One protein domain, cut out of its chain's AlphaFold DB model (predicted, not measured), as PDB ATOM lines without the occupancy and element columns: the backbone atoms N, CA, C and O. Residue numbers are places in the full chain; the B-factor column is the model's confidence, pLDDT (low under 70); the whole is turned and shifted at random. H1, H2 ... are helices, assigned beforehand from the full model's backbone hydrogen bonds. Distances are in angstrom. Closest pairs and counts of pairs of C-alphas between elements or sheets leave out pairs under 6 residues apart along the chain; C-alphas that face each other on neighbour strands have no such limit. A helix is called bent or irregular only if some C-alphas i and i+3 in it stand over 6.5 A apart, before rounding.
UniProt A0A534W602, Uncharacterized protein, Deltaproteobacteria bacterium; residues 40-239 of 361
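AT A GLANCE: This is residues 40 to 239 of the 361 residues of an uncharacterized protein of Deltaproteobacteria bacterium (UniProt A0A534W602). Long helices H3, H4 and H5 lie side by side as the core of an elongated bundle; H1 covers H3 and H4 on one side, and H7 packs on H4 and H5 near one end. H2 and H9 pack at that same end, while unnamed residues 189 to 200 run back along the bundle from H6. The bundle of H1, H3, H4, H5 and H7 is up and down, each running against the one before it. The printed part has 200 residues with nine named helices, H1 to H9 in chain order, and no named strand: all helix, compact, with a radius of gyration of the C-alphas of 18.9 A and spans of 60 by 33 by 22 A.

IN THESE COORDINATES: H3, residues 73 to 104, is 46.5 A long; H4, 110 to 139, 42.9 A; H5, 149 to 176, 40.6 A. H1, 40 to 57, is 25.8 A long and begins at C-alpha 40 (161.767, 278.150, 225.792). H2 is 62 to 70, H6 185 to 188, H7 201 to 210 and H8 215 to 218. H9, 223 to 238, is 23.5 A long, irregular with C-alphas 224 and 227 7.8 A apart, and ends at C-alpha 238 (144.946, 230.747, 225.769).

HOW THE PARTS SIT: The hub, H3, touches five helices. H3 and H4 form a helical hairpin at 26 degrees, a shallow tilt, closest at C-alphas Ala 93 and Ala 120, 4.7 A. H1 touches H3 at Thr 52 and Ala 89, C-alphas 4.9 A apart. H5 touches H3 with H3 residues 87 to 98 alone; C-alphas Thr 94 and Ala 162 are closest, 5.9 A. H2 touches H4 at C-alphas Leu 65 and Ala 137, 6.0 A. H6 touches H5 at C-alphas Leu 173 and Leu 186, 6.8 A. H7 touches H4 at C-alphas Arg 136 and Ala 203, 4.4 A. H9 touches H7 at a steep tilt of 60 degrees, closest at C-alphas Ala 205 and Ala 236, 4.5 A. H8 and H5 are near each other, with 6 pairs of C-alphas within 10 A. Every O i to N i+4 pair is within hydrogen-bond range in H1, H4, H5 and H7, against 4 of 5 in H2, 26 of 28 in H3 and 10 of 12 in H9; H6 and H8 are too short for such a pair.

THE WHOLE: The farthest C-alphas, Asp 72 and Gly 180, are 61.6 A apart. The printed part has no cut, and the link from H6 to H7 is long, with 12 residues. Mean pLDDT of the printed part is 90.8; residues 177 to 183 are under 70.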
ATOM      1  N   GLU A  40     161.482 279.033 224.662       89.25
ATOM      2  CA  GLU A  40     161.767 278.150 225.792       89.25
ATOM      3  C   GLU A  40     161.073 276.795 225.613       89.25
ATOM      4  O   GLU A  40     161.737 275.757 225.680       89.25
ATOM      5  N   THR A  41     159.781 276.794 225.267       91.62
ATOM      6  CA  THR A  41     159.046 275.556 224.980       91.62
ATOM      7  C   THR A  41     159.648 274.792 223.803       91.62
ATOM      8  O   THR A  41     159.779 273.572 223.873       91.62
ATOM      9  N   LEU A  42     160.076 275.478 222.737       91.38
ATOM     10  CA  LEU A  42     160.718 274.824 221.592       91.38
ATOM     11  C   LEU A  42     162.039 274.141 221.980       91.38
ATOM     12  O   LEU A  42     162.267 272.993 221.599       91.38
ATOM     13  N   ARG A  43     162.885 274.800 222.784       93.50
ATOM     14  CA  ARG A  43     164.121 274.190 223.307       93.50
ATOM     15  C   ARG A  43     163.826 272.979 224.182       93.50
ATOM     16  O   ARG A  43     164.566 271.995 224.135       93.50
ATOM     17  N   GLU A  44     162.758 273.043 224.972       96.81
ATOM     18  CA  GLU A  44     162.343 271.917 225.796       96.81
ATOM     19  C   GLU A  44     161.856 270.745 224.942       96.81
ATOM     20  O   GLU A  44     162.341 269.631 225.121       96.81
ATOM     21  N   ILE A  45     161.023 270.990 223.926       97.00
ATOM     22  CA  ILE A  45     160.619 269.970 222.946       97.00
ATOM     23  C   ILE A  45     161.850 269.313 222.302       97.00
ATOM     24  O   ILE A  45     161.934 268.087 222.240       97.00
ATOM     25  N   GLU A  46     162.847 270.089 221.873       96.25
ATOM     26  CA  GLU A  46     164.088 269.552 221.293       96.25
ATOM     27  C   GLU A  46     164.914 268.728 222.301       96.25
ATOM     28  O   GLU A  46     165.562 267.744 221.927       96.25
ATOM     29  N   ARG A  47     164.907 269.092 223.589       97.81
ATOM     30  CA  ARG A  47     165.541 268.300 224.657       97.81
ATOM     31  C   ARG A  47     164.822 266.969 224.858       97.81
ATOM     32  O   ARG A  47     165.476 265.929 224.918       97.81
ATOM     33  N   GLN A  48     163.493 267.000 224.922       98.06
ATOM     34  CA  GLN A  48     162.659 265.814 225.099       98.06
ATOM     35  C   GLN A  48     162.786 264.855 223.909       98.06
ATOM     36  O   GLN A  48     162.926 263.647 224.110       98.06
ATOM     37  N   ARG A  49     162.843 265.380 222.677       97.44
ATOM     38  CA  ARG A  49     163.084 264.581 221.464       97.44
ATOM     39  C   ARG A  49     164.428 263.871 221.489       97.44
ATOM     40  O   ARG A  49     164.473 262.669 221.262       97.44
ATOM     41  N   ARG A  50     165.514 264.588 221.802       97.81
ATOM     42  CA  ARG A  50     166.854 263.982 221.893       97.81
ATOM     43  C   ARG A  50     166.895 262.871 222.935       97.81
ATOM     44  O   ARG A  50     167.326 261.771 222.627       97.81
ATOM     45  N   TRP A  51     166.344 263.121 224.121       98.19
ATOM     46  CA  TRP A  51     166.281 262.104 225.166       98.19
ATOM     47  C   TRP A  51     165.493 260.859 224.727       98.19
ATOM     48  O   TRP A  51     165.904 259.734 225.006       98.19
ATOM     49  N   THR A  52     164.366 261.063 224.036       98.19
ATOM     50  CA  THR A  52     163.515 259.984 223.502       98.19
ATOM     51  C   THR A  52     164.272 259.166 222.456       98.19
ATOM     52  O   THR A  52     164.295 257.940 222.545       98.19
ATOM     53  N   ALA A  53     164.974 259.830 221.533       97.62
ATOM     54  CA  ALA A  53     165.831 259.174 220.550       97.62
ATOM     55  C   ALA A  53     166.962 258.371 221.218       97.62
ATOM     56  O   ALA A  53     167.186 257.218 220.861       97.62
ATOM     57  N   ASP A  54     167.611 258.922 222.249       98.19
ATOM     58  CA  ASP A  54     168.654 258.216 223.002       98.19
ATOM     59  C   ASP A  54     168.101 256.984 223.740       98.19
ATOM     60  O   ASP A  54     168.788 255.973 223.887       98.19
ATOM     61  N   ALA A  55     166.864 257.056 224.241       97.88
ATOM     62  CA  ALA A  55     166.192 255.920 224.870       97.88
ATOM     63  C   ALA A  55     165.874 254.814 223.854       97.88
ATOM     64  O   ALA A  55     166.095 253.641 224.152       97.88
ATOM     65  N   LEU A  56     165.408 255.187 222.659       97.81
ATOM     66  CA  LEU A  56     165.133 254.262 221.557       97.81
ATOM     67  C   LEU A  56     166.402 253.624 220.990       97.81
ATOM     68  O   LEU A  56     166.385 252.437 220.665       97.81
ATOM     69  N   ALA A  57     167.496 254.380 220.900       97.19
ATOM     70  CA  ALA A  57     168.798 253.877 220.468       97.19
ATOM     71  C   ALA A  57     169.398 252.884 221.477       97.19
ATOM     72  O   ALA A  57     170.099 251.957 221.091       97.19
ATOM     73  N   ALA A  58     169.088 253.049 222.766       95.38
ATOM     74  CA  ALA A  58     169.536 252.172 223.846       95.38
ATOM     75  C   ALA A  58     168.600 250.975 224.108       95.38
ATOM     76  O   ALA A  58     168.695 250.346 225.167       95.38
ATOM     77  N   ARG A  59     167.667 250.669 223.196       94.38
ATOM     78  CA  ARG A  59     166.786 249.500 223.330       94.38
ATOM     79  C   ARG A  59     167.604 248.198 223.375       94.38
ATOM     80  O   ARG A  59     168.642 248.121 222.718       94.38
ATOM     81  N   PRO A  60     167.167 247.176 224.131       92.56
ATOM     82  CA  PRO A  60     167.830 245.875 224.110       92.56
ATOM     83  C   PRO A  60     167.799 245.273 222.690       92.56
ATOM     84  O   PRO A  60     166.718 245.226 222.092       92.56
ATOM     85  N   PRO A  61     168.943 244.843 222.130       92.25
ATOM     86  CA  PRO A  61     168.971 244.107 220.875       92.25
ATOM     87  C   PRO A  61     168.436 242.678 221.071       92.25
ATOM     88  O   PRO A  61     168.284 242.199 222.195       92.25
ATOM     89  N   ALA A  62     168.101 242.005 219.968       87.94
ATOM     90  CA  ALA A  62     167.416 240.710 220.008       87.94
ATOM     91  C   ALA A  62     168.232 239.616 220.722       87.94
ATOM     92  O   ALA A  62     167.678 238.868 221.520       87.94
ATOM     93  N   ASP A  63     169.544 239.589 220.501       84.56
ATOM     94  CA  ASP A  63     170.488 238.670 221.138       84.56
ATOM     95  C   ASP A  63     170.575 238.870 222.662       84.56
ATOM     96  O   ASP A  63     170.623 237.897 223.413       84.56
ATOM     97  N   GLU A  64     170.510 240.118 223.145       88.12
ATOM     98  CA  GLU A  64     170.457 240.416 224.587       88.12
ATOM     99  C   GLU A  64     169.134 239.936 225.212       88.12
ATOM    100  O   GLU A  64     169.119 239.424 226.332       88.12
ATOM    101  N   LEU A  65     168.019 240.045 224.479       89.25
ATOM    102  CA  LEU A  65     166.721 239.528 224.925       89.25
ATOM    103  C   LEU A  65     166.678 237.994 224.951       89.25
ATOM    104  O   LEU A  65     165.959 237.425 225.772       89.25
ATOM    105  N   ASP A  66     167.416 237.314 224.075       83.19
ATOM    106  CA  ASP A  66     167.548 235.854 224.093       83.19
ATOM    107  C   ASP A  66     168.370 235.394 225.305       83.19
ATOM    108  O   ASP A  66     167.883 234.572 226.084       83.19
ATOM    109  N   ALA A  67     169.528 236.015 225.559       77.56
ATOM    110  CA  ALA A  67     170.353 235.742 226.743       77.56
ATOM    111  C   ALA A  67     169.603 236.002 228.065       77.56
ATOM    112  O   ALA A  67     169.739 235.258 229.037       77.56
ATOM    113  N   LEU A  68     168.749 237.027 228.103       86.50
ATOM    114  CA  LEU A  68     167.897 237.305 229.256       86.50
ATOM    115  C   LEU A  68     166.926 236.158 229.567       86.50
ATOM    116  O   LEU A  68     166.671 235.866 230.736       86.50
ATOM    117  N   ARG A  69     166.401 235.475 228.544       82.44
ATOM    118  CA  ARG A  69     165.511 234.322 228.752       82.44
ATOM    119  C   ARG A  69     166.238 233.143 229.403       82.44
ATOM    120  O   ARG A  69     165.606 232.368 230.117       82.44
ATOM    121  N   GLU A  70     167.554 233.042 229.223       82.94
ATOM    122  CA  GLU A  70     168.398 232.016 229.849       82.94
ATOM    123  C   GLU A  70     168.656 232.273 231.345       82.94
ATOM    124  O   GLU A  70     169.020 231.342 232.065       82.94
ATOM    125  N   GLY A  71     168.375 233.486 231.839       76.81
ATOM    126  CA  GLY A  71     168.338 233.813 233.266       76.81
ATOM    127  C   GLY A  71     169.558 234.556 233.827       76.81
ATOM    128  O   GLY A  71     169.800 234.483 235.035       76.81
ATOM    129  N   ASP A  72     170.327 235.273 232.995       82.00
ATOM    130  CA  ASP A  72     171.410 236.164 233.456       82.00
ATOM    131  C   ASP A  72     170.837 237.332 234.292       82.00
ATOM    132  O   ASP A  72     170.136 238.213 233.787       82.00
ATOM    133  N   ALA A  73     171.142 237.346 235.594       81.62
ATOM    134  CA  ALA A  73     170.623 238.330 236.543       81.62
ATOM    135  C   ALA A  73     171.081 239.774 236.252       81.62
ATOM    136  O   ALA A  73     170.308 240.716 236.468       81.62
ATOM    137  N   ASP A  74     172.300 239.963 235.735       83.69
ATOM    138  CA  ASP A  74     172.799 241.290 235.361       83.69
ATOM    139  C   ASP A  74     172.067 241.794 234.112       83.69
ATOM    140  O   ASP A  74     171.604 242.942 234.077       83.69
ATOM    141  N   ALA A  75     171.858 240.907 233.130       86.19
ATOM    142  CA  ALA A  75     171.075 241.208 231.932       86.19
ATOM    143  C   ALA A  75     169.625 241.582 232.278       86.19
ATOM    144  O   ALA A  75     169.078 242.539 231.722       86.19
ATOM    145  N   VAL A  76     169.008 240.892 233.248       90.56
ATOM    146  CA  VAL A  76     167.673 241.231 233.770       90.56
ATOM    147  C   VAL A  76     167.657 242.637 234.374       90.56
ATOM    148  O   VAL A  76     166.791 243.446 234.031       90.56
ATOM    149  N   SER A  77     168.612 242.964 235.248       90.69
ATOM    150  CA  SER A  77     168.684 244.278 235.903       90.69
ATOM    151  C   SER A  77     168.817 245.423 234.894       90.69
ATOM    152  O   SER A  77     168.074 246.411 234.957       90.69
ATOM    153  N   ASP A  78     169.720 245.283 233.925       92.38
ATOM    154  CA  ASP A  78     169.942 246.302 232.903       92.38
ATOM    155  C   ASP A  78     168.772 246.405 231.922       92.38
ATOM    156  O   ASP A  78     168.329 247.516 231.603       92.38
ATOM    157  N   THR A  79     168.172 245.278 231.542       94.81
ATOM    158  CA  THR A  79     166.980 245.273 230.691       94.81
ATOM    159  C   THR A  79     165.785 245.926 231.384       94.81
ATOM    160  O   THR A  79     165.088 246.726 230.761       94.81
ATOM    161  N   ARG A  80     165.576 245.719 232.692       95.69
ATOM    162  CA  ARG A  80     164.537 246.437 233.463       95.69
ATOM    163  C   ARG A  80     164.764 247.948 233.501       95.69
ATOM    164  O   ARG A  80     163.804 248.723 233.504       95.69
ATOM    165  N   LYS A  81     166.020 248.412 233.560       96.50
ATOM    166  CA  LYS A  81     166.332 249.853 233.466       96.50
ATOM    167  C   LYS A  81     165.957 250.391 232.086       96.50
ATOM    168  O   LYS A  81     165.306 251.432 232.005       96.50
ATOM    169  N   ARG A  82     166.316 249.674 231.017       97.19
ATOM    170  CA  ARG A  82     165.974 250.045 229.633       97.19
ATOM    171  C   ARG A  82     164.465 250.015 229.395       97.19
ATOM    172  O   ARG A  82     163.936 250.964 228.832       97.19
ATOM    173  N   PHE A  83     163.756 249.019 229.922       98.00
ATOM    174  CA  PHE A  83     162.295 248.943 229.905       98.00
ATOM    175  C   PHE A  83     161.645 250.194 230.514       98.00
ATOM    176  O   PHE A  83     160.859 250.870 229.854       98.00
ATOM    177  N   ARG A  84     162.030 250.568 231.742       98.38
ATOM    178  CA  ARG A  84     161.526 251.792 232.391       98.38
ATOM    179  C   ARG A  84     161.869 253.047 231.589       98.38
ATOM    180  O   ARG A  84     161.032 253.935 231.458       98.38
ATOM    181  N   ARG A  85     163.072 253.101 231.011       98.38
ATOM    182  CA  ARG A  85     163.498 254.205 230.141       98.38
ATOM    183  C   ARG A  85     162.625 254.315 228.884       98.38
ATOM    184  O   ARG A  85     162.277 255.430 228.507       98.38
ATOM    185  N   LEU A  86     162.231 253.195 228.275       98.56
ATOM    186  CA  LEU A  86     161.309 253.167 227.135       98.56
ATOM    187  C   LEU A  86     159.904 253.651 227.528       98.56
ATOM    188  O   LEU A  86     159.320 254.436 226.789       98.56
ATOM    189  N   LEU A  87     159.385 253.285 228.706       98.44
ATOM    190  CA  LEU A  87     158.106 253.831 229.193       98.44
ATOM    191  C   LEU A  87     158.165 255.356 229.363       98.44
ATOM    192  O   LEU A  87     157.270 256.064 228.908       98.44
ATOM    193  N   THR A  88     159.255 255.882 229.923       98.56
ATOM    194  CA  THR A  88     159.466 257.334 230.005       98.56
ATOM    195  C   THR A  88     159.596 257.985 228.624       98.56
ATOM    196  O   THR A  88     159.188 259.133 228.450       98.56
ATOM    197  N   ALA A  89     160.117 257.279 227.617       98.50
ATOM    198  CA  ALA A  89     160.148 257.770 226.238       98.50
ATOM    199  C   ALA A  89     158.726 257.924 225.667       98.50
ATOM    200  O   ALA A  89     158.425 258.941 225.046       98.50
ATOM    201  N   VAL A  90     157.825 256.974 225.956       98.31
ATOM    202  CA  VAL A  90     156.397 257.065 225.594       98.31
ATOM    203  C   VAL A  90     155.739 258.284 226.243       98.31
ATOM    204  O   VAL A  90     155.053 259.045 225.558       98.31
ATOM    205  N   GLU A  91     155.960 258.502 227.540       98.50
ATOM    206  CA  GLU A  91     155.410 259.652 228.276       98.50
ATOM    207  C   GLU A  91     155.907 260.985 227.697       98.50
ATOM    208  O   GLU A  91     155.111 261.879 227.413       98.50
ATOM    209  N   ARG A  92     157.218 261.107 227.448       98.50
ATOM    210  CA  ARG A  92     157.827 262.325 226.885       98.50
ATOM    211  C   ARG A  92     157.346 262.610 225.466       98.50
ATOM    212  O   ARG A  92     157.024 263.753 225.146       98.50
ATOM    213  N   ALA A  93     157.257 261.586 224.623       98.19
ATOM    214  CA  ALA A  93     156.722 261.723 223.275       98.19
ATOM    215  C   ALA A  93     155.228 262.102 223.289       98.19
ATOM    216  O   ALA A  93     154.793 262.937 222.498       98.19
ATOM    217  N   THR A  94     154.455 261.560 224.235       97.94
ATOM    218  CA  THR A  94     153.053 261.955 224.463       97.94
ATOM    219  C   THR A  94     152.953 263.427 224.864       97.94
ATOM    220  O   THR A  94     152.199 264.172 224.244       97.94
ATOM    221  N   TRP A  95     153.785 263.880 225.806       97.94
ATOM    222  CA  TRP A  95     153.834 265.282 226.225       97.94
ATOM    223  C   TRP A  95     154.144 266.236 225.061       97.94
ATOM    224  O   TRP A  95     153.497 267.275 224.934       97.94
ATOM    225  N   ILE A  96     155.079 265.884 224.166       98.00
ATOM    226  CA  ILE A  96     155.365 266.692 222.962       98.00
ATOM    227  C   ILE A  96     154.107 266.821 222.093       98.00
ATOM    228  O   ILE A  96     153.798 267.917 221.620       98.00
ATOM    229  N   ARG A  97     153.368 265.722 221.887       96.94
ATOM    230  CA  ARG A  97     152.144 265.727 221.071       96.94
ATOM    231  C   ARG A  97     151.021 266.557 221.682       96.94
ATOM    232  O   ARG A  97     150.264 267.166 220.935       96.94
ATOM    233  N   GLU A  98     150.932 266.619 223.006       96.00
ATOM    234  CA  GLU A  98     149.967 267.481 223.699       96.00
ATOM    235  C   GLU A  98     150.391 268.956 223.662       96.00
ATOM    236  O   GLU A  98     149.556 269.832 223.460       96.00
ATOM    237  N   THR A  99     151.693 269.224 223.766       96.00
ATOM    238  CA  THR A  99     152.233 270.583 223.912       96.00
ATOM    239  C   THR A  99     152.320 271.336 222.585       96.00
ATOM    240  O   THR A  99     152.038 272.532 222.528       96.00
ATOM    241  N   VAL A 100     152.710 270.673 221.487       95.56
ATOM    242  CA  VAL A 100     152.894 271.346 220.186       95.56
ATOM    243  C   VAL A 100     151.639 272.103 219.720       95.56
ATOM    244  O   VAL A 100     151.789 273.273 219.356       95.56
ATOM    245  N   PRO A 101     150.421 271.526 219.739       92.94
ATOM    246  CA  PRO A 101     149.207 272.247 219.351       92.94
ATOM    247  C   PRO A 101     148.982 273.558 220.121       92.94
ATOM    248  O   PRO A 101     148.474 274.526 219.554       92.94
ATOM    249  N   GLU A 102     149.368 273.611 221.398       90.38
ATOM    250  CA  GLU A 102     149.161 274.780 222.259       90.38
ATOM    251  C   GLU A 102     150.058 275.954 221.860       90.38
ATOM    252  O   GLU A 102     149.628 277.108 221.885       90.38
ATOM    253  N   VAL A 103     151.289 275.665 221.435       91.62
ATOM    254  CA  VAL A 103     152.291 276.690 221.107       91.62
ATOM    255  C   VAL A 103     152.410 276.988 219.612       91.62
ATOM    256  O   VAL A 103     153.045 277.972 219.231       91.62
ATOM    257  N   LEU A 104     151.787 276.181 218.745       90.62
ATOM    258  CA  LEU A 104     151.955 276.290 217.293       90.62
ATOM    259  C   LEU A 104     151.449 277.621 216.720       90.62
ATOM    260  O   LEU A 104     152.123 278.213 215.879       90.62
ATOM    261  N   ARG A 105     150.290 278.114 217.178       85.69
ATOM    262  CA  ARG A 105     149.638 279.309 216.602       85.69
ATOM    263  C   ARG A 105     150.417 280.612 216.809       85.69
ATOM    264  O   ARG A 105     150.210 281.555 216.056       85.69
ATOM    265  N   GLY A 106     151.290 280.668 217.815       83.06
ATOM    266  CA  GLY A 106     152.114 281.840 218.135       83.06
ATOM    267  C   GLY A 106     153.603 281.645 217.853       83.06
ATOM    268  O   GLY A 106     154.411 282.454 218.295       83.06
ATOM    269  N   SER A 107     153.986 280.555 217.184       85.38
ATOM    270  CA  SER A 107     155.395 280.208 217.013       85.38
ATOM    271  C   SER A 107     156.051 280.979 215.873       85.38
ATOM    272  O   SER A 107     155.537 281.017 214.757       85.38
ATOM    273  N   ALA A 108     157.263 281.478 216.121       85.81
ATOM    274  CA  ALA A 108     158.151 281.978 215.072       85.81
ATOM    275  C   ALA A 108     158.715 280.860 214.166       85.81
ATOM    276  O   ALA A 108     159.261 281.150 213.107       85.81
ATOM    277  N   ASN A 109     158.610 279.585 214.571       87.88
ATOM    278  CA  ASN A 109     159.165 278.430 213.854       87.88
ATOM    279  C   ASN A 109     158.141 277.278 213.740       87.88
ATOM    280  O   ASN A 109     158.374 276.190 214.282       87.88
ATOM    281  N   PRO A 110     157.011 277.474 213.035       89.94
ATOM    282  CA  PRO A 110     155.939 276.481 212.967       89.94
ATOM    283  C   PRO A 110     156.389 275.152 212.335       89.94
ATOM    284  O   PRO A 110     155.998 274.090 212.809       89.94
ATOM    285  N   ASP A 111     157.270 275.181 211.331       92.12
ATOM    286  CA  ASP A 111     157.742 273.965 210.646       92.12
ATOM    287  C   ASP A 111     158.531 273.029 211.567       92.12
ATOM    288  O   ASP A 111     158.388 271.806 211.498       92.12
ATOM    289  N   ARG A 112     159.332 273.595 212.480       93.00
ATOM    290  CA  ARG A 112     160.074 272.805 213.474       93.00
ATOM    291  C   ARG A 112     159.136 272.110 214.452       93.00
ATOM    292  O   ARG A 112     159.390 270.963 214.816       93.00
ATOM    293  N   LEU A 113     158.062 272.784 214.861       94.19
ATOM    294  CA  LEU A 113     157.057 272.225 215.764       94.19
ATOM    295  C   LEU A 113     156.248 271.112 215.092       94.19
ATOM    296  O   LEU A 113     156.071 270.058 215.698       94.19
ATOM    297  N   VAL A 114     155.835 271.297 213.835       94.50
ATOM    298  CA  VAL A 114     155.158 270.245 213.055       94.50
ATOM    299  C   VAL A 114     156.067 269.016 212.914       94.50
ATOM    300  O   VAL A 114     155.673 267.910 213.273       94.50
ATOM    301  N   SER A 115     157.334 269.208 212.525       95.31
ATOM    302  CA  SER A 115     158.317 268.117 212.445       95.31
ATOM    303  C   SER A 115     158.526 267.403 213.790       95.31
ATOM    304  O   SER A 115     158.652 266.176 213.842       95.31
ATOM    305  N   ALA A 116     158.557 268.157 214.892       96.19
ATOM    306  CA  ALA A 116     158.677 267.607 216.237       96.19
ATOM    307  C   ALA A 116     157.465 266.767 216.645       96.19
ATOM    308  O   ALA A 116     157.636 265.703 217.237       96.19
ATOM    309  N   PHE A 117     156.266 267.226 216.304       97.06
ATOM    310  CA  PHE A 117     155.016 266.530 216.571       97.06
ATOM    311  C   PHE A 117     154.911 265.204 215.809       97.06
ATOM    312  O   PHE A 117     154.570 264.179 216.408       97.06
ATOM    313  N   ASP A 118     155.263 265.202 214.522       96.06
ATOM    314  CA  ASP A 118     155.254 263.996 213.688       96.06
ATOM    315  C   ASP A 118     156.287 262.974 214.168       96.06
ATOM    316  O   ASP A 118     155.989 261.784 214.290       96.06
ATOM    317  N   ALA A 119     157.500 263.438 214.486       96.62
ATOM    318  CA  ALA A 119     158.538 262.584 215.051       96.62
ATOM    319  C   ALA A 119     158.094 261.978 216.386       96.62
ATOM    320  O   ALA A 119     158.164 260.767 216.542       96.62
ATOM    321  N   ALA A 120     157.532 262.779 217.296       97.69
ATOM    322  CA  ALA A 120     157.030 262.279 218.572       97.69
ATOM    323  C   ALA A 120     155.923 261.222 218.402       97.69
ATOM    324  O   ALA A 120     155.853 260.276 219.180       97.69
ATOM    325  N   GLY A 121     155.081 261.331 217.368       96.56
ATOM    326  CA  GLY A 121     154.103 260.289 217.026       96.56
ATOM    327  C   GLY A 121     154.746 258.951 216.665       96.56
ATOM    328  O   GLY A 121     154.334 257.914 217.187       96.56
ATOM    329  N   ARG A 122     155.781 258.978 215.818       96.00
ATOM    330  CA  ARG A 122     156.543 257.778 215.442       96.00
ATOM    331  C   ARG A 122     157.320 257.206 216.625       96.00
ATOM    332  O   ARG A 122     157.157 256.030 216.937       96.00
ATOM    333  N   ASP A 123     158.073 258.054 217.320       97.25
ATOM    334  CA  ASP A 123     158.930 257.670 218.443       97.25
ATOM    335  C   ASP A 123     158.109 257.044 219.581       97.25
ATOM    336  O   ASP A 123     158.522 256.050 220.175       97.25
ATOM    337  N   ARG A 124     156.903 257.567 219.858       97.31
ATOM    338  CA  ARG A 124     155.980 256.996 220.853       97.31
ATOM    339  C   ARG A 124     155.569 255.568 220.498       97.31
ATOM    340  O   ARG A 124     155.567 254.700 221.370       97.31
ATOM    341  N   ASN A 125     155.210 255.324 219.238       95.81
ATOM    342  CA  ASN A 125     154.793 254.001 218.776       95.81
ATOM    343  C   ASN A 125     155.971 253.014 218.763       95.81
ATOM    344  O   ASN A 125     155.812 251.874 219.199       95.81
ATOM    345  N   GLU A 126     157.157 253.454 218.336       96.06
ATOM    346  CA  GLU A 126     158.377 252.640 218.384       96.06
ATOM    347  C   GLU A 126     158.774 252.303 219.830       96.06
ATOM    348  O   GLU A 126     159.135 251.160 220.128       96.06
ATOM    349  N   ALA A 127     158.645 253.261 220.753       97.50
ATOM    350  CA  ALA A 127     158.926 253.055 222.170       97.50
ATOM    351  C   ALA A 127     157.930 252.080 222.806       97.50
ATOM    352  O   ALA A 127     158.351 251.201 223.554       97.50
ATOM    353  N   LEU A 128     156.635 252.175 222.470       97.00
ATOM    354  CA  LEU A 128     155.614 251.215 222.906       97.00
ATOM    355  C   LEU A 128     155.925 249.796 222.418       97.00
ATOM    356  O   LEU A 128     155.927 248.867 223.222       97.00
ATOM    357  N   ALA A 129     156.233 249.628 221.130       95.56
ATOM    358  CA  ALA A 129     156.559 248.324 220.552       95.56
ATOM    359  C   ALA A 129     157.840 247.721 221.161       95.56
ATOM    360  O   ALA A 129     157.889 246.534 221.499       95.56
ATOM    361  N   SER A 130     158.868 248.551 221.355       96.69
ATOM    362  CA  SER A 130     160.133 248.138 221.973       96.69
ATOM    363  C   SER A 130     159.943 247.771 223.447       96.69
ATOM    364  O   SER A 130     160.473 246.759 223.910       96.69
ATOM    365  N   ALA A 131     159.162 248.560 224.189       97.81
ATOM    366  CA  ALA A 131     158.846 248.285 225.584       97.81
ATOM    367  C   ALA A 131     158.047 246.987 225.723       97.81
ATOM    368  O   ALA A 131     158.351 246.193 226.607       97.81
ATOM    369  N   ASP A 132     157.060 246.748 224.856       96.94
ATOM    370  CA  ASP A 132     156.251 245.526 224.883       96.94
ATOM    371  C   ASP A 132     157.092 244.284 224.569       96.94
ATOM    372  O   ASP A 132     157.040 243.292 225.294       96.94
ATOM    373  N   THR A 133     157.966 244.364 223.562       95.69
ATOM    374  CA  THR A 133     158.925 243.290 223.250       95.69
ATOM    375  C   THR A 133     159.835 242.997 224.446       95.69
ATOM    376  O   THR A 133     160.023 241.840 224.825       95.69
ATOM    377  N   THR A 134     160.335 244.052 225.095       96.56
ATOM    378  CA  THR A 134     161.173 243.943 226.295       96.56
ATOM    379  C   THR A 134     160.405 243.318 227.463       96.56
ATOM    380  O   THR A 134     160.912 242.419 228.129       96.56
ATOM    381  N   ALA A 135     159.157 243.734 227.693       97.06
ATOM    382  CA  ALA A 135     158.300 243.194 228.745       97.06
ATOM    383  C   ALA A 135     157.989 241.710 228.525       97.06
ATOM    384  O   ALA A 135     158.026 240.934 229.475       97.06
ATOM    385  N   ARG A 136     157.734 241.287 227.278       94.75
ATOM    386  CA  ARG A 136     157.523 239.870 226.939       94.75
ATOM    387  C   ARG A 136     158.768 239.027 227.198       94.75
ATOM    388  O   ARG A 136     158.623 237.890 227.635       94.75
ATOM    389  N   ALA A 137     159.961 239.557 226.924       94.19
ATOM    390  CA  ALA A 137     161.214 238.872 227.231       94.19
ATOM    391  C   ALA A 137     161.430 238.764 228.748       94.19
ATOM    392  O   ALA A 137     161.697 237.672 229.241       94.19
ATOM    393  N   LEU A 138     161.211 239.854 229.494       95.06
ATOM    394  CA  LEU A 138     161.291 239.859 230.957       95.06
ATOM    395  C   LEU A 138     160.279 238.909 231.609       95.06
ATOM    396  O   LEU A 138     160.630 238.195 232.540       95.06
ATOM    397  N   ALA A 139     159.047 238.853 231.105       93.62
ATOM    398  CA  ALA A 139     158.025 237.930 231.597       93.62
ATOM    399  C   ALA A 139     158.321 236.459 231.254       93.62
ATOM    400  O   ALA A 139     157.828 235.570 231.938       93.62
ATOM    401  N   ALA A 140     159.111 236.202 230.206       90.38
ATOM    402  CA  ALA A 140     159.534 234.862 229.793       90.38
ATOM    403  C   ALA A 140     160.891 234.435 230.385       90.38
ATOM    404  O   ALA A 140     161.378 233.349 230.077       90.38
ATOM    405  N   SER A 141     161.524 235.289 231.189       91.12
ATOM    406  CA  SER A 141     162.804 234.994 231.830       91.12
ATOM    407  C   SER A 141     162.683 233.846 232.831       91.12
ATOM    408  O   SER A 141     161.735 233.795 233.614       91.12
ATOM    409  N   ARG A 142     163.693 232.967 232.865       85.38
ATOM    410  CA  ARG A 142     163.824 231.914 233.889       85.38
ATOM    411  C   ARG A 142     164.126 232.464 235.284       85.38
ATOM    412  O   ARG A 142     163.846 231.802 236.281       85.38
ATOM    413  N   THR A 143     164.698 233.664 235.374       84.94
ATOM    414  CA  THR A 143     164.924 234.335 236.658       84.94
ATOM    415  C   THR A 143     163.588 234.752 237.265       84.94
ATOM    416  O   THR A 143     162.846 235.536 236.667       84.94
ATOM    417  N   GLN A 144     163.305 234.275 238.478       79.94
ATOM    418  CA  GLN A 144     162.143 234.719 239.246       79.94
ATOM    419  C   GLN A 144     162.171 236.244 239.430       79.94
ATOM    420  O   GLN A 144     163.225 236.831 239.678       79.94
ATOM    421  N   ASN A 145     161.006 236.892 239.343       81.50
ATOM    422  CA  ASN A 145     160.854 238.344 239.518       81.50
ATOM    423  C   ASN A 145     161.664 239.214 238.529       81.50
ATOM    424  O   ASN A 145     162.022 240.352 238.852       81.50
ATOM    425  N   ALA A 146     161.929 238.720 237.314       91.88
ATOM    426  CA  ALA A 146     162.562 239.514 236.257       91.88
ATOM    427  C   ALA A 146     161.740 240.749 235.842       91.88
ATOM    428  O   ALA A 146     162.293 241.750 235.398       91.88
ATOM    429  N   ILE A 147     160.428 240.721 236.050       95.56
ATOM    430  CA  ILE A 147     159.542 241.886 236.025       95.56
ATOM    431  C   ILE A 147     158.489 241.706 237.114       95.56
ATOM    432  O   ILE A 147     158.153 240.573 237.453       95.56
ATOM    433  N   SER A 148     157.988 242.795 237.695       94.75
ATOM    434  CA  SER A 148     156.882 242.726 238.651       94.75
ATOM    435  C   SER A 148     155.528 243.021 238.003       94.75
ATOM    436  O   SER A 148     155.430 243.747 237.008       94.75
ATOM    437  N   LEU A 149     154.457 242.523 238.625       94.81
ATOM    438  CA  LEU A 149     153.090 242.857 238.226       94.81
ATOM    439  C   LEU A 149     152.816 244.370 238.283       94.81
ATOM    440  O   LEU A 149     152.099 244.903 237.441       94.81
ATOM    441  N   ASP A 150     153.420 245.082 239.237       94.94
ATOM    442  CA  ASP A 150     153.311 246.541 239.345       94.94
ATOM    443  C   ASP A 150     154.009 247.287 238.201       94.94
ATOM    444  O   ASP A 150     153.506 248.312 237.733       94.94
ATOM    445  N   GLU A 151     155.154 246.786 237.727       97.19
ATOM    446  CA  GLU A 151     155.835 247.337 236.551       97.19
ATOM    447  C   GLU A 151     154.972 247.166 235.291       97.19
ATOM    448  O   GLU A 151     154.829 248.113 234.514       97.19
ATOM    449  N   LEU A 152     154.334 246.004 235.130       97.12
ATOM    450  CA  LEU A 152     153.398 245.728 234.035       97.12
ATOM    451  C   LEU A 152     152.127 246.583 234.127       97.12
ATOM    452  O   LEU A 152     151.703 247.172 233.132       97.12
ATOM    453  N   ARG A 153     151.561 246.741 235.329       96.69
ATOM    454  CA  ARG A 153     150.427 247.641 235.585       96.69
ATOM    455  C   ARG A 153     150.753 249.075 235.178       96.69
ATOM    456  O   ARG A 153     149.955 249.715 234.496       96.69
ATOM    457  N   ARG A 154     151.929 249.584 235.565       97.00
ATOM    458  CA  ARG A 154     152.389 250.923 235.167       97.00
ATOM    459  C   ARG A 154     152.535 251.032 233.647       97.00
ATOM    460  O   ARG A 154     152.127 252.038 233.077       97.00
ATOM    461  N   ALA A 155     153.076 250.010 232.987       97.62
ATOM    462  CA  ALA A 155     153.229 249.998 231.534       97.62
ATOM    463  C   ALA A 155     151.879 250.087 230.799       97.62
ATOM    464  O   ALA A 155     151.729 250.893 229.879       97.62
ATOM    465  N   LEU A 156     150.872 249.336 231.260       96.56
ATOM    466  CA  LEU A 156     149.499 249.412 230.747       96.56
ATOM    467  C   LEU A 156     148.893 250.807 230.942       96.56
ATOM    468  O   LEU A 156     148.288 251.350 230.018       96.56
ATOM    469  N   GLN A 157     149.105 251.428 232.107       96.19
ATOM    470  CA  GLN A 157     148.656 252.801 232.365       96.19
ATOM    471  C   GLN A 157     149.296 253.802 231.399       96.19
ATOM    472  O   GLN A 157     148.585 254.620 230.823       96.19
ATOM    473  N   VAL A 158     150.608 253.707 231.163       97.06
ATOM    474  CA  VAL A 158     151.322 254.573 230.210       97.06
ATOM    475  C   VAL A 158     150.777 254.403 228.788       97.06
ATOM    476  O   VAL A 158     150.483 255.396 228.120       97.06
ATOM    477  N   ALA A 159     150.580 253.163 228.328       96.38
ATOM    478  CA  ALA A 159     150.011 252.889 227.007       96.38
ATOM    479  C   ALA A 159     148.592 253.445 226.852       96.38
ATOM    480  O   ALA A 159     148.253 254.039 225.824       96.38
ATOM    481  N   ARG A 160     147.766 253.285 227.888       94.50
ATOM    482  CA  ARG A 160     146.412 253.823 227.924       94.50
ATOM    483  C   ARG A 160     146.418 255.348 227.891       94.50
ATOM    484  O   ARG A 160     145.729 255.925 227.059       94.50
ATOM    485  N   SER A 161     147.213 256.006 228.734       95.12
ATOM    486  CA  SER A 161     147.316 257.469 228.750       95.12
ATOM    487  C   SER A 161     147.795 258.020 227.406       95.12
ATOM    488  O   SER A 161     147.252 259.016 226.933       95.12
ATOM    489  N   ALA A 162     148.736 257.342 226.742       96.12
ATOM    490  CA  ALA A 162     149.149 257.675 225.380       96.12
ATOM    491  C   ALA A 162     147.997 257.555 224.364       96.12
ATOM    492  O   ALA A 162     147.837 258.428 223.509       96.12
ATOM    493  N   ARG A 163     147.168 256.506 224.468       94.38
ATOM    494  CA  ARG A 163     145.990 256.306 223.607       94.38
ATOM    495  C   ARG A 163     144.916 257.364 223.853       94.38
ATOM    496  O   ARG A 163     144.419 257.950 222.897       94.38
ATOM    497  N   GLU A 164     144.582 257.629 225.110       94.25
ATOM    498  CA  GLU A 164     143.616 258.664 225.496       94.25
ATOM    499  C   GLU A 164     144.082 260.053 225.044       94.25
ATOM    500  O   GLU A 164     143.291 260.834 224.522       94.25
ATOM    501  N   SER A 165     145.376 260.347 225.193       95.44
ATOM    502  CA  SER A 165     145.992 261.574 224.689       95.44
ATOM    503  C   SER A 165     145.799 261.726 223.178       95.44
ATOM    504  O   SER A 165     145.333 262.768 222.716       95.44
ATOM    505  N   GLU A 166     146.051 260.666 222.406       94.81
ATOM    506  CA  GLU A 166     145.857 260.684 220.955       94.81
ATOM    507  C   GLU A 166     144.384 260.843 220.555       94.81
ATOM    508  O   GLU A 166     144.072 261.567 219.613       94.81
ATOM    509  N   GLN A 167     143.458 260.221 221.287       93.44
ATOM    510  CA  GLN A 167     142.020 260.388 221.062       93.44
ATOM    511  C   GLN A 167     141.563 261.826 221.353       93.44
ATOM    512  O   GLN A 167     140.810 262.407 220.567       93.44
ATOM    513  N   ARG A 168     142.051 262.435 222.445       93.69
ATOM    514  CA  ARG A 168     141.806 263.855 222.751       93.69
ATOM    515  C   ARG A 168     142.362 264.756 221.653       93.69
ATOM    516  O   ARG A 168     141.681 265.681 221.210       93.69
ATOM    517  N   LEU A 169     143.574 264.467 221.189       93.06
ATOM    518  CA  LEU A 169     144.230 265.184 220.103       93.06
ATOM    519  C   LEU A 169     143.422 265.089 218.803       93.06
ATOM    520  O   LEU A 169     143.162 266.115 218.183       93.06
ATOM    521  N   ALA A 170     142.933 263.901 218.444       90.50
ATOM    522  CA  ALA A 170     142.067 263.695 217.286       90.50
ATOM    523  C   ALA A 170     140.782 264.529 217.360       90.50
ATOM    524  O   ALA A 170     140.431 265.222 216.403       90.50
ATOM    525  N   ALA A 171     140.114 264.538 218.517       89.31
ATOM    526  CA  ALA A 171     138.922 265.355 218.734       89.31
ATOM    527  C   ALA A 171     139.221 266.867 218.656       89.31
ATOM    528  O   ALA A 171     138.410 267.648 218.153       89.31
ATOM    529  N   ASN A 172     140.385 267.301 219.144       87.19
ATOM    530  CA  ASN A 172     140.812 268.701 219.101       87.19
ATOM    531  C   ASN A 172     141.141 269.157 217.676       87.19
ATOM    532  O   ASN A 172     140.643 270.198 217.242       87.19
ATOM    533  N   LEU A 173     141.918 268.367 216.935       85.75
ATOM    534  CA  LEU A 173     142.294 268.666 215.553       85.75
ATOM    535  C   LEU A 173     141.079 268.611 214.616       85.75
ATOM    536  O   LEU A 173     140.909 269.503 213.787       85.75
ATOM    537  N   GLY A 174     140.161 267.659 214.818       82.25
ATOM    538  CA  GLY A 174     138.905 267.590 214.062       82.25
ATOM    539  C   GLY A 174     138.014 268.826 214.242       82.25
ATOM    540  O   GLY A 174     137.367 269.269 213.295       82.25
ATOM    541  N   ARG A 175     138.015 269.450 215.430       78.56
ATOM    542  CA  ARG A 175     137.312 270.726 215.664       78.56
ATOM    543  C   ARG A 175     137.983 271.912 214.965       78.56
ATOM    544  O   ARG A 175     137.273 272.814 214.524       78.56
ATOM    545  N   ALA A 176     139.313 271.908 214.862       70.75
ATOM    546  CA  ALA A 176     140.098 272.956 214.203       70.75
ATOM    547  C   ALA A 176     140.028 272.899 212.661       70.75
ATOM    548  O   ALA A 176     140.271 273.902 211.996       70.75
ATOM    549  N   ALA A 177     139.644 271.758 212.085       63.41
ATOM    550  CA  ALA A 177     139.529 271.553 210.639       63.41
ATOM    551  C   ALA A 177     138.242 272.126 209.997       63.41
ATOM    552  O   ALA A 177     137.970 271.865 208.825       63.41
ATOM    553  N   ARG A 178     137.413 272.889 210.731       64.69
ATOM    554  CA  ARG A 178     136.165 273.452 210.182       64.69
ATOM    555  C   ARG A 178     136.459 274.498 209.090       64.69
ATOM    556  O   ARG A 178     137.265 275.398 209.322       64.69
ATOM    557  N   PRO A 179     135.794 274.421 207.923       54.12
ATOM    558  CA  PRO A 179     136.056 275.315 206.801       54.12
ATOM    559  C   PRO A 179     135.514 276.715 207.116       54.12
ATOM    560  O   PRO A 179     134.319 276.869 207.359       54.12
ATOM    561  N   GLY A 180     136.373 277.740 207.135       57.12
ATOM    562  CA  GLY A 180     135.888 279.114 207.327       57.12
ATOM    563  C   GLY A 180     136.894 280.216 207.665       57.12
ATOM    564  O   GLY A 180     136.474 281.356 207.823       57.12
ATOM    565  N   GLY A 181     138.197 279.951 207.763       50.72
ATOM    566  CA  GLY A 181     139.181 281.004 208.034       50.72
ATOM    567  C   GLY A 181     140.592 280.586 207.648       50.72
ATOM    568  O   GLY A 181     140.841 279.394 207.491       50.72
ATOM    569  N   ASN A 182     141.468 281.583 207.457       59.22
ATOM    570  CA  ASN A 182     142.898 281.482 207.121       59.22
ATOM    571  C   ASN A 182     143.556 280.182 207.601       59.22
ATOM    572  O   ASN A 182     143.311 279.783 208.734       59.22
ATOM    573  N   ALA A 183     144.417 279.583 206.766       69.06
ATOM    574  CA  ALA A 183     145.118 278.320 207.020       69.06
ATOM    575  C   ALA A 183     145.649 278.215 208.468       69.06
ATOM    576  O   ALA A 183     146.740 278.700 208.771       69.06
ATOM    577  N   ASP A 184     144.862 277.607 209.369       79.56
ATOM    578  CA  ASP A 184     145.259 277.397 210.763       79.56
ATOM    579  C   ASP A 184     146.438 276.419 210.728       79.56
ATOM    580  O   ASP A 184     146.292 275.321 210.180       79.56
ATOM    581  N   PRO A 185     147.615 276.771 211.279       82.31
ATOM    582  CA  PRO A 185     148.763 275.875 211.265       82.31
ATOM    583  C   PRO A 185     148.467 274.524 211.936       82.31
ATOM    584  O   PRO A 185     149.137 273.544 211.617       82.31
ATOM    585  N   LEU A 186     147.439 274.422 212.791       86.69
ATOM    586  CA  LEU A 186     146.973 273.144 213.339       86.69
ATOM    587  C   LEU A 186     146.450 272.162 212.289       86.69
ATOM    588  O   LEU A 186     146.512 270.959 212.523       86.69
ATOM    589  N   GLN A 187     145.976 272.635 211.134       86.31
ATOM    590  CA  GLN A 187     145.531 271.765 210.037       86.31
ATOM    591  C   GLN A 187     146.682 270.940 209.448       86.31
ATOM    592  O   GLN A 187     146.446 269.951 208.762       86.31
ATOM    593  N   ARG A 188     147.933 271.330 209.726       89.38
ATOM    594  CA  ARG A 188     149.136 270.597 209.318       89.38
ATOM    595  C   ARG A 188     149.461 269.420 210.238       89.38
ATOM    596  O   ARG A 188     150.323 268.622 209.892       89.38
ATOM    597  N   LEU A 189     148.835 269.335 211.414       92.12
ATOM    598  CA  LEU A 189     149.092 268.279 212.390       92.12
ATOM    599  C   LEU A 189     148.241 267.047 212.078       92.12
ATOM    600  O   LEU A 189     147.030 267.152 211.901       92.12
ATOM    601  N   ALA A 190     148.871 265.871 212.073       89.88
ATOM    602  CA  ALA A 190     148.199 264.599 211.831       89.88
ATOM    603  C   ALA A 190     148.189 263.687 213.069       89.88
ATOM    604  O   ALA A 190     149.190 263.491 213.769       89.88
ATOM    605  N   THR A 191     147.039 263.074 213.333       90.19
ATOM    606  CA  THR A 191     146.944 262.007 214.333       90.19
ATOM    607  C   THR A 191     147.662 260.756 213.850       90.19
ATOM    608  O   THR A 191     147.658 260.457 212.656       90.19
ATOM    609  N   VAL A 192     148.220 259.987 214.779       89.38
ATOM    610  CA  VAL A 192     148.880 258.714 214.484       89.38
ATOM    611  C   VAL A 192     148.041 257.576 215.062       89.38
ATOM    612  O   VAL A 192     147.696 257.636 216.244       89.38
ATOM    613  N   PRO A 193     147.715 256.529 214.281       84.25
ATOM    614  CA  PRO A 193     146.986 255.388 214.813       84.25
ATOM    615  C   PRO A 193     147.808 254.702 215.912       84.25
ATOM    616  O   PRO A 193     149.010 254.459 215.766       84.25
ATOM    617  N   MET A 194     147.147 254.402 217.028       83.56
ATOM    618  CA  MET A 194     147.724 253.584 218.093       83.56
ATOM    619  C   MET A 194     147.733 252.107 217.671       83.56
ATOM    620  O   MET A 194     146.883 251.715 216.867       83.56
ATOM    621  N   PRO A 195     148.638 251.273 218.219       80.19
ATOM    622  CA  PRO A 195     148.618 249.833 217.979       80.19
ATOM    623  C   PRO A 195     147.221 249.236 218.245       80.19
ATOM    624  O   PRO A 195     146.604 249.592 219.264       80.19
ATOM    625  N   PRO A 196     146.713 248.370 217.340       73.19
ATOM    626  CA  PRO A 196     145.360 247.823 217.436       73.19
ATOM    627  C   PRO A 196     145.214 246.906 218.651       73.19
ATOM    628  O   PRO A 196     144.211 246.967 219.357       73.19
ATOM    629  N   GLU A 197     146.246 246.116 218.944       78.38
ATOM    630  CA  GLU A 197     146.307 245.312 220.155       78.38
ATOM    631  C   GLU A 197     146.842 246.147 221.330       78.38
ATOM    632  O   GLU A 197     147.820 246.889 221.171       78.38
ATOM    633  N   PRO A 198     146.225 246.059 222.521       83.50
ATOM    634  CA  PRO A 198     146.755 246.699 223.716       83.50
ATOM    635  C   PRO A 198     148.129 246.097 224.075       83.50
ATOM    636  O   PRO A 198     148.222 244.893 224.330       83.50
ATOM    637  N   PRO A 199     149.205 246.909 224.113       91.38
ATOM    638  CA  PRO A 199     150.528 246.418 224.487       91.38
ATOM    639  C   PRO A 199     150.520 245.910 225.934       91.38
ATOM    640  O   PRO A 199     149.668 246.288 226.734       91.38
ATOM    641  N   PHE A 200     151.490 245.066 226.282       96.62
ATOM    642  CA  PHE A 200     151.716 244.482 227.609       96.62
ATOM    643  C   PHE A 200     150.691 243.446 228.086       96.62
ATOM    644  O   PHE A 200     150.972 242.750 229.066       96.62
ATOM    645  N   VAL A 201     149.557 243.257 227.400       95.25
ATOM    646  CA  VAL A 201     148.572 242.216 227.752       95.25
ATOM    647  C   VAL A 201     149.204 240.825 227.703       95.25
ATOM    648  O   VAL A 201     149.171 240.098 228.693       95.25
ATOM    649  N   GLN A 202     149.881 240.494 226.602       94.19
ATOM    650  CA  GLN A 202     150.566 239.207 226.430       94.19
ATOM    651  C   GLN A 202     151.722 239.012 227.423       94.19
ATOM    652  O   GLN A 202     151.915 237.920 227.953       94.19
ATOM    653  N   ALA A 203     152.488 240.070 227.710       94.94
ATOM    654  CA  ALA A 203     153.552 240.012 228.713       94.94
ATOM    655  C   ALA A 203     152.985 239.732 230.114       94.94
ATOM    656  O   ALA A 203     153.530 238.913 230.849       94.94
ATOM    657  N   THR A 204     151.862 240.364 230.462       95.69
ATOM    658  CA  THR A 204     151.215 240.176 231.766       95.69
ATOM    659  C   THR A 204     150.562 238.806 231.890       95.69
ATOM    660  O   THR A 204     150.711 238.164 232.923       95.69
ATOM    661  N   ALA A 205     149.910 238.318 230.834       94.12
ATOM    662  CA  ALA A 205     149.371 236.961 230.798       94.12
ATOM    663  C   ALA A 205     150.470 235.919 231.057       94.12
ATOM    664  O   ALA A 205     150.340 235.095 231.959       94.12
ATOM    665  N   ARG A 206     151.608 236.026 230.357       92.12
ATOM    666  CA  ARG A 206     152.773 235.153 230.583       92.12
ATOM    667  C   ARG A 206     153.303 235.250 232.010       92.12
ATOM    668  O   ARG A 206     153.560 234.225 232.638       92.12
ATOM    669  N   TYR A 207     153.415 236.466 232.543       93.12
ATOM    670  CA  TYR A 207     153.833 236.673 233.926       93.12
ATOM    671  C   TYR A 207     152.930 235.922 234.915       93.12
ATOM    672  O   TYR A 207     153.442 235.232 235.792       93.12
ATOM    673  N   LEU A 208     151.608 236.000 234.752       92.12
ATOM    674  CA  LEU A 208     150.652 235.337 235.643       92.12
ATOM    675  C   LEU A 208     150.692 233.814 235.521       92.12
ATOM    676  O   LEU A 208     150.700 233.133 236.543       92.12
ATOM    677  N   THR A 209     150.838 233.275 234.304       89.56
ATOM    678  CA  THR A 209     151.008 231.821 234.118       89.56
ATOM    679  C   THR A 209     152.256 231.279 234.818       89.56
ATOM    680  O   THR A 209     152.241 230.160 235.321       89.56
ATOM    681  N   ALA A 210     153.319 232.085 234.916       87.50
ATOM    682  CA  ALA A 210     154.525 231.736 235.662       87.50
ATOM    683  C   ALA A 210     154.400 231.972 237.184       87.50
ATOM    684  O   ALA A 210     155.241 231.497 237.944       87.50
ATOM    685  N   HIS A 211     153.370 232.693 237.648       87.81
ATOM    686  CA  HIS A 211     153.173 233.074 239.054       87.81
ATOM    687  C   HIS A 211     151.705 232.869 239.499       87.81
ATOM    688  O   HIS A 211     151.026 233.849 239.831       87.81
ATOM    689  N   PRO A 212     151.214 231.613 239.594       80.25
ATOM    690  CA  PRO A 212     149.790 231.269 239.776       80.25
ATOM    691  C   PRO A 212     149.126 231.718 241.100       80.25
ATOM    692  O   PRO A 212     147.975 231.390 241.370       80.25
ATOM    693  N   GLY A 213     149.807 232.495 241.947       82.38
ATOM    694  CA  GLY A 213     149.233 233.130 243.141       82.38
ATOM    695  C   GLY A 213     148.877 234.611 242.966       82.38
ATOM    696  O   GLY A 213     148.271 235.202 243.860       82.38
ATOM    697  N   GLN A 214     149.262 235.230 241.846       85.81
ATOM    698  CA  GLN A 214     149.127 236.676 241.647       85.81
ATOM    699  C   GLN A 214     147.872 237.100 240.878       85.81
ATOM    700  O   GLN A 214     147.605 238.294 240.771       85.81
ATOM    701  N   ASP A 215     147.040 236.164 240.422       84.06
ATOM    702  CA  ASP A 215     145.813 236.485 239.677       84.06
ATOM    703  C   ASP A 215     144.851 237.382 240.462       84.06
ATOM    704  O   ASP A 215     144.270 238.314 239.907       84.06
ATOM    705  N   ARG A 216     144.736 237.168 241.780       87.06
ATOM    706  CA  ARG A 216     143.916 238.018 242.662       87.06
ATOM    707  C   ARG A 216     144.450 239.445 242.768       87.06
ATOM    708  O   ARG A 216     143.688 240.365 243.050       87.06
ATOM    709  N   ALA A 217     145.744 239.661 242.528       89.00
ATOM    710  CA  ALA A 217     146.313 241.004 242.518       89.00
ATOM    711  C   ALA A 217     145.856 241.821 241.296       89.00
ATOM    712  O   ALA A 217     145.941 243.043 241.339       89.00
ATOM    713  N   LEU A 218     145.306 241.196 240.245       89.62
ATOM    714  CA  LEU A 218     144.618 241.932 239.177       89.62
ATOM    715  C   LEU A 218     143.314 242.581 239.662       89.62
ATOM    716  O   LEU A 218     142.905 243.618 239.139       89.62
ATOM    717  N   ASP A 219     142.629 242.005 240.649       88.69
ATOM    718  CA  ASP A 219     141.336 242.533 241.101       88.69
ATOM    719  C   ASP A 219     141.477 243.882 241.812       88.69
ATOM    720  O   ASP A 219     140.587 244.727 241.708       88.69
ATOM    721  N   SER A 220     142.630 244.128 242.441       90.56
ATOM    722  CA  SER A 220     142.952 245.399 243.100       90.56
ATOM    723  C   SER A 220     143.363 246.512 242.131       90.56
ATOM    724  O   SER A 220     143.557 247.656 242.548       90.56
ATOM    725  N   TRP A 221     143.509 246.210 240.839       92.44
ATOM    726  CA  TRP A 221     143.868 247.218 239.851       92.44
ATOM    727  C   TRP A 221     142.747 248.242 239.647       92.44
ATOM    728  O   TRP A 221     141.561 247.923 239.791       92.44
ATOM    729  N   PRO A 222     143.113 249.476 239.254       92.88
ATOM    730  CA  PRO A 222     142.152 250.545 239.027       92.88
ATOM    731  C   PRO A 222     141.090 250.155 237.983       92.88
ATOM    732  O   PRO A 222     141.425 249.494 236.995       92.88
ATOM    733  N   PRO A 223     139.827 250.599 238.149       92.00
ATOM    734  CA  PRO A 223     138.711 250.225 237.274       92.00
ATOM    735  C   PRO A 223     138.915 250.659 235.826       92.00
ATOM    736  O   PRO A 223     138.356 250.049 234.921       92.00
ATOM    737  N   GLN A 224     139.748 251.674 235.600       92.50
ATOM    738  CA  GLN A 224     140.198 252.065 234.276       92.50
ATOM    739  C   GLN A 224     140.724 250.836 233.523       92.50
ATOM    740  O   GLN A 224     140.247 250.566 232.431       92.50
ATOM    741  N   LEU A 225     141.577 250.011 234.134       93.06
ATOM    742  CA  LEU A 225     142.196 248.848 233.485       93.06
ATOM    743  C   LEU A 225     141.262 247.627 233.329       93.06
ATOM    744  O   LEU A 225     141.733 246.496 233.241       93.06
ATOM    745  N   ALA A 226     139.936 247.795 233.375       92.00
ATOM    746  CA  ALA A 226     138.994 246.676 233.309       92.00
ATOM    747  C   ALA A 226     139.077 245.888 231.991       92.00
ATOM    748  O   ALA A 226     139.092 244.657 232.038       92.00
ATOM    749  N   GLU A 227     139.175 246.571 230.847       91.75
ATOM    750  CA  GLU A 227     139.331 245.921 229.538       91.75
ATOM    751  C   GLU A 227     140.662 245.176 229.447       91.75
ATOM    752  O   GLU A 227     140.697 244.013 229.049       91.75
ATOM    753  N   GLU A 228     141.754 245.801 229.891       93.88
ATOM    754  CA  GLU A 228     143.076 245.181 229.903       93.88
ATOM    755  C   GLU A 228     143.096 243.954 230.817       93.88
ATOM    756  O   GLU A 228     143.634 242.923 230.429       93.88
ATOM    757  N   ARG A 229     142.452 244.002 231.992       94.00
ATOM    758  CA  ARG A 229     142.308 242.832 232.877       94.00
ATOM    759  C   ARG A 229     141.555 241.686 232.219       94.00
ATOM    760  O   ARG A 229     141.976 240.539 232.350       94.00
ATOM    761  N   ALA A 230     140.447 241.978 231.541       92.06
ATOM    762  CA  ALA A 230     139.695 240.964 230.811       92.06
ATOM    763  C   ALA A 230     140.557 240.350 229.695       92.06
ATOM    764  O   ALA A 230     140.639 239.128 229.591       92.06
ATOM    765  N   GLY A 231     141.278 241.186 228.941       93.81
ATOM    766  CA  GLY A 231     142.216 240.748 227.908       93.81
ATOM    767  C   GLY A 231     143.375 239.911 228.452       93.81
ATOM    768  O   GLY A 231     143.735 238.910 227.845       93.81
ATOM    769  N   ILE A 232     143.928 240.265 229.616       94.69
ATOM    770  CA  ILE A 232     144.995 239.500 230.282       94.69
ATOM    771  C   ILE A 232     144.493 238.118 230.686       94.69
ATOM    772  O   ILE A 232     145.196 237.140 230.464       94.69
ATOM    773  N   ARG A 233     143.284 238.021 231.250       92.31
ATOM    774  CA  ARG A 233     142.689 236.732 231.634       92.31
ATOM    775  C   ARG A 233     142.405 235.850 230.428       92.31
ATOM    776  O   ARG A 233     142.710 234.666 230.480       92.31
ATOM    777  N   ALA A 234     141.864 236.428 229.357       92.44
ATOM    778  CA  ALA A 234     141.652 235.710 228.105       92.44
ATOM    779  C   ALA A 234     142.986 235.194 227.543       92.44
ATOM    780  O   ALA A 234     143.150 233.997 227.345       92.44
ATOM    781  N   ALA A 235     143.986 236.072 227.423       91.75
ATOM    782  CA  ALA A 235     145.310 235.695 226.939       91.75
ATOM    783  C   ALA A 235     146.006 234.661 227.843       91.75
ATOM    784  O   ALA A 235     146.726 233.810 227.339       91.75
ATOM    785  N   ALA A 236     145.804 234.709 229.164       90.50
ATOM    786  CA  ALA A 236     146.354 233.720 230.090       90.50
ATOM    787  C   ALA A 236     145.680 232.348 229.941       90.50
ATOM    788  O   ALA A 236     146.361 231.335 230.054       90.50
ATOM    789  N   ALA A 237     144.373 232.312 229.657       87.69
ATOM    790  CA  ALA A 237     143.641 231.077 229.386       87.69
ATOM    791  C   ALA A 237     144.057 230.420 228.057       87.69
ATOM    792  O   ALA A 237     144.035 229.195 227.952       87.69
ATOM    793  N   ASP A 238     144.469 231.223 227.073       88.25
ATOM    794  CA  ASP A 238     144.946 230.747 225.769       88.25
ATOM    795  C   ASP A 238     146.402 230.244 225.800       88.25
ATOM    796  O   ASP A 238     146.861 229.590 224.857       88.25
ATOM    797  N   LEU A 239     147.163 230.553 226.856       85.06
ATOM    798  CA  LEU A 239     148.538 230.081 226.988       85.06
ATOM    799  C   LEU A 239     148.556 228.601 227.396       85.06
ATOM    800  O   LEU A 239     147.850 228.207 228.328       85.06
TER     801      LEU A 239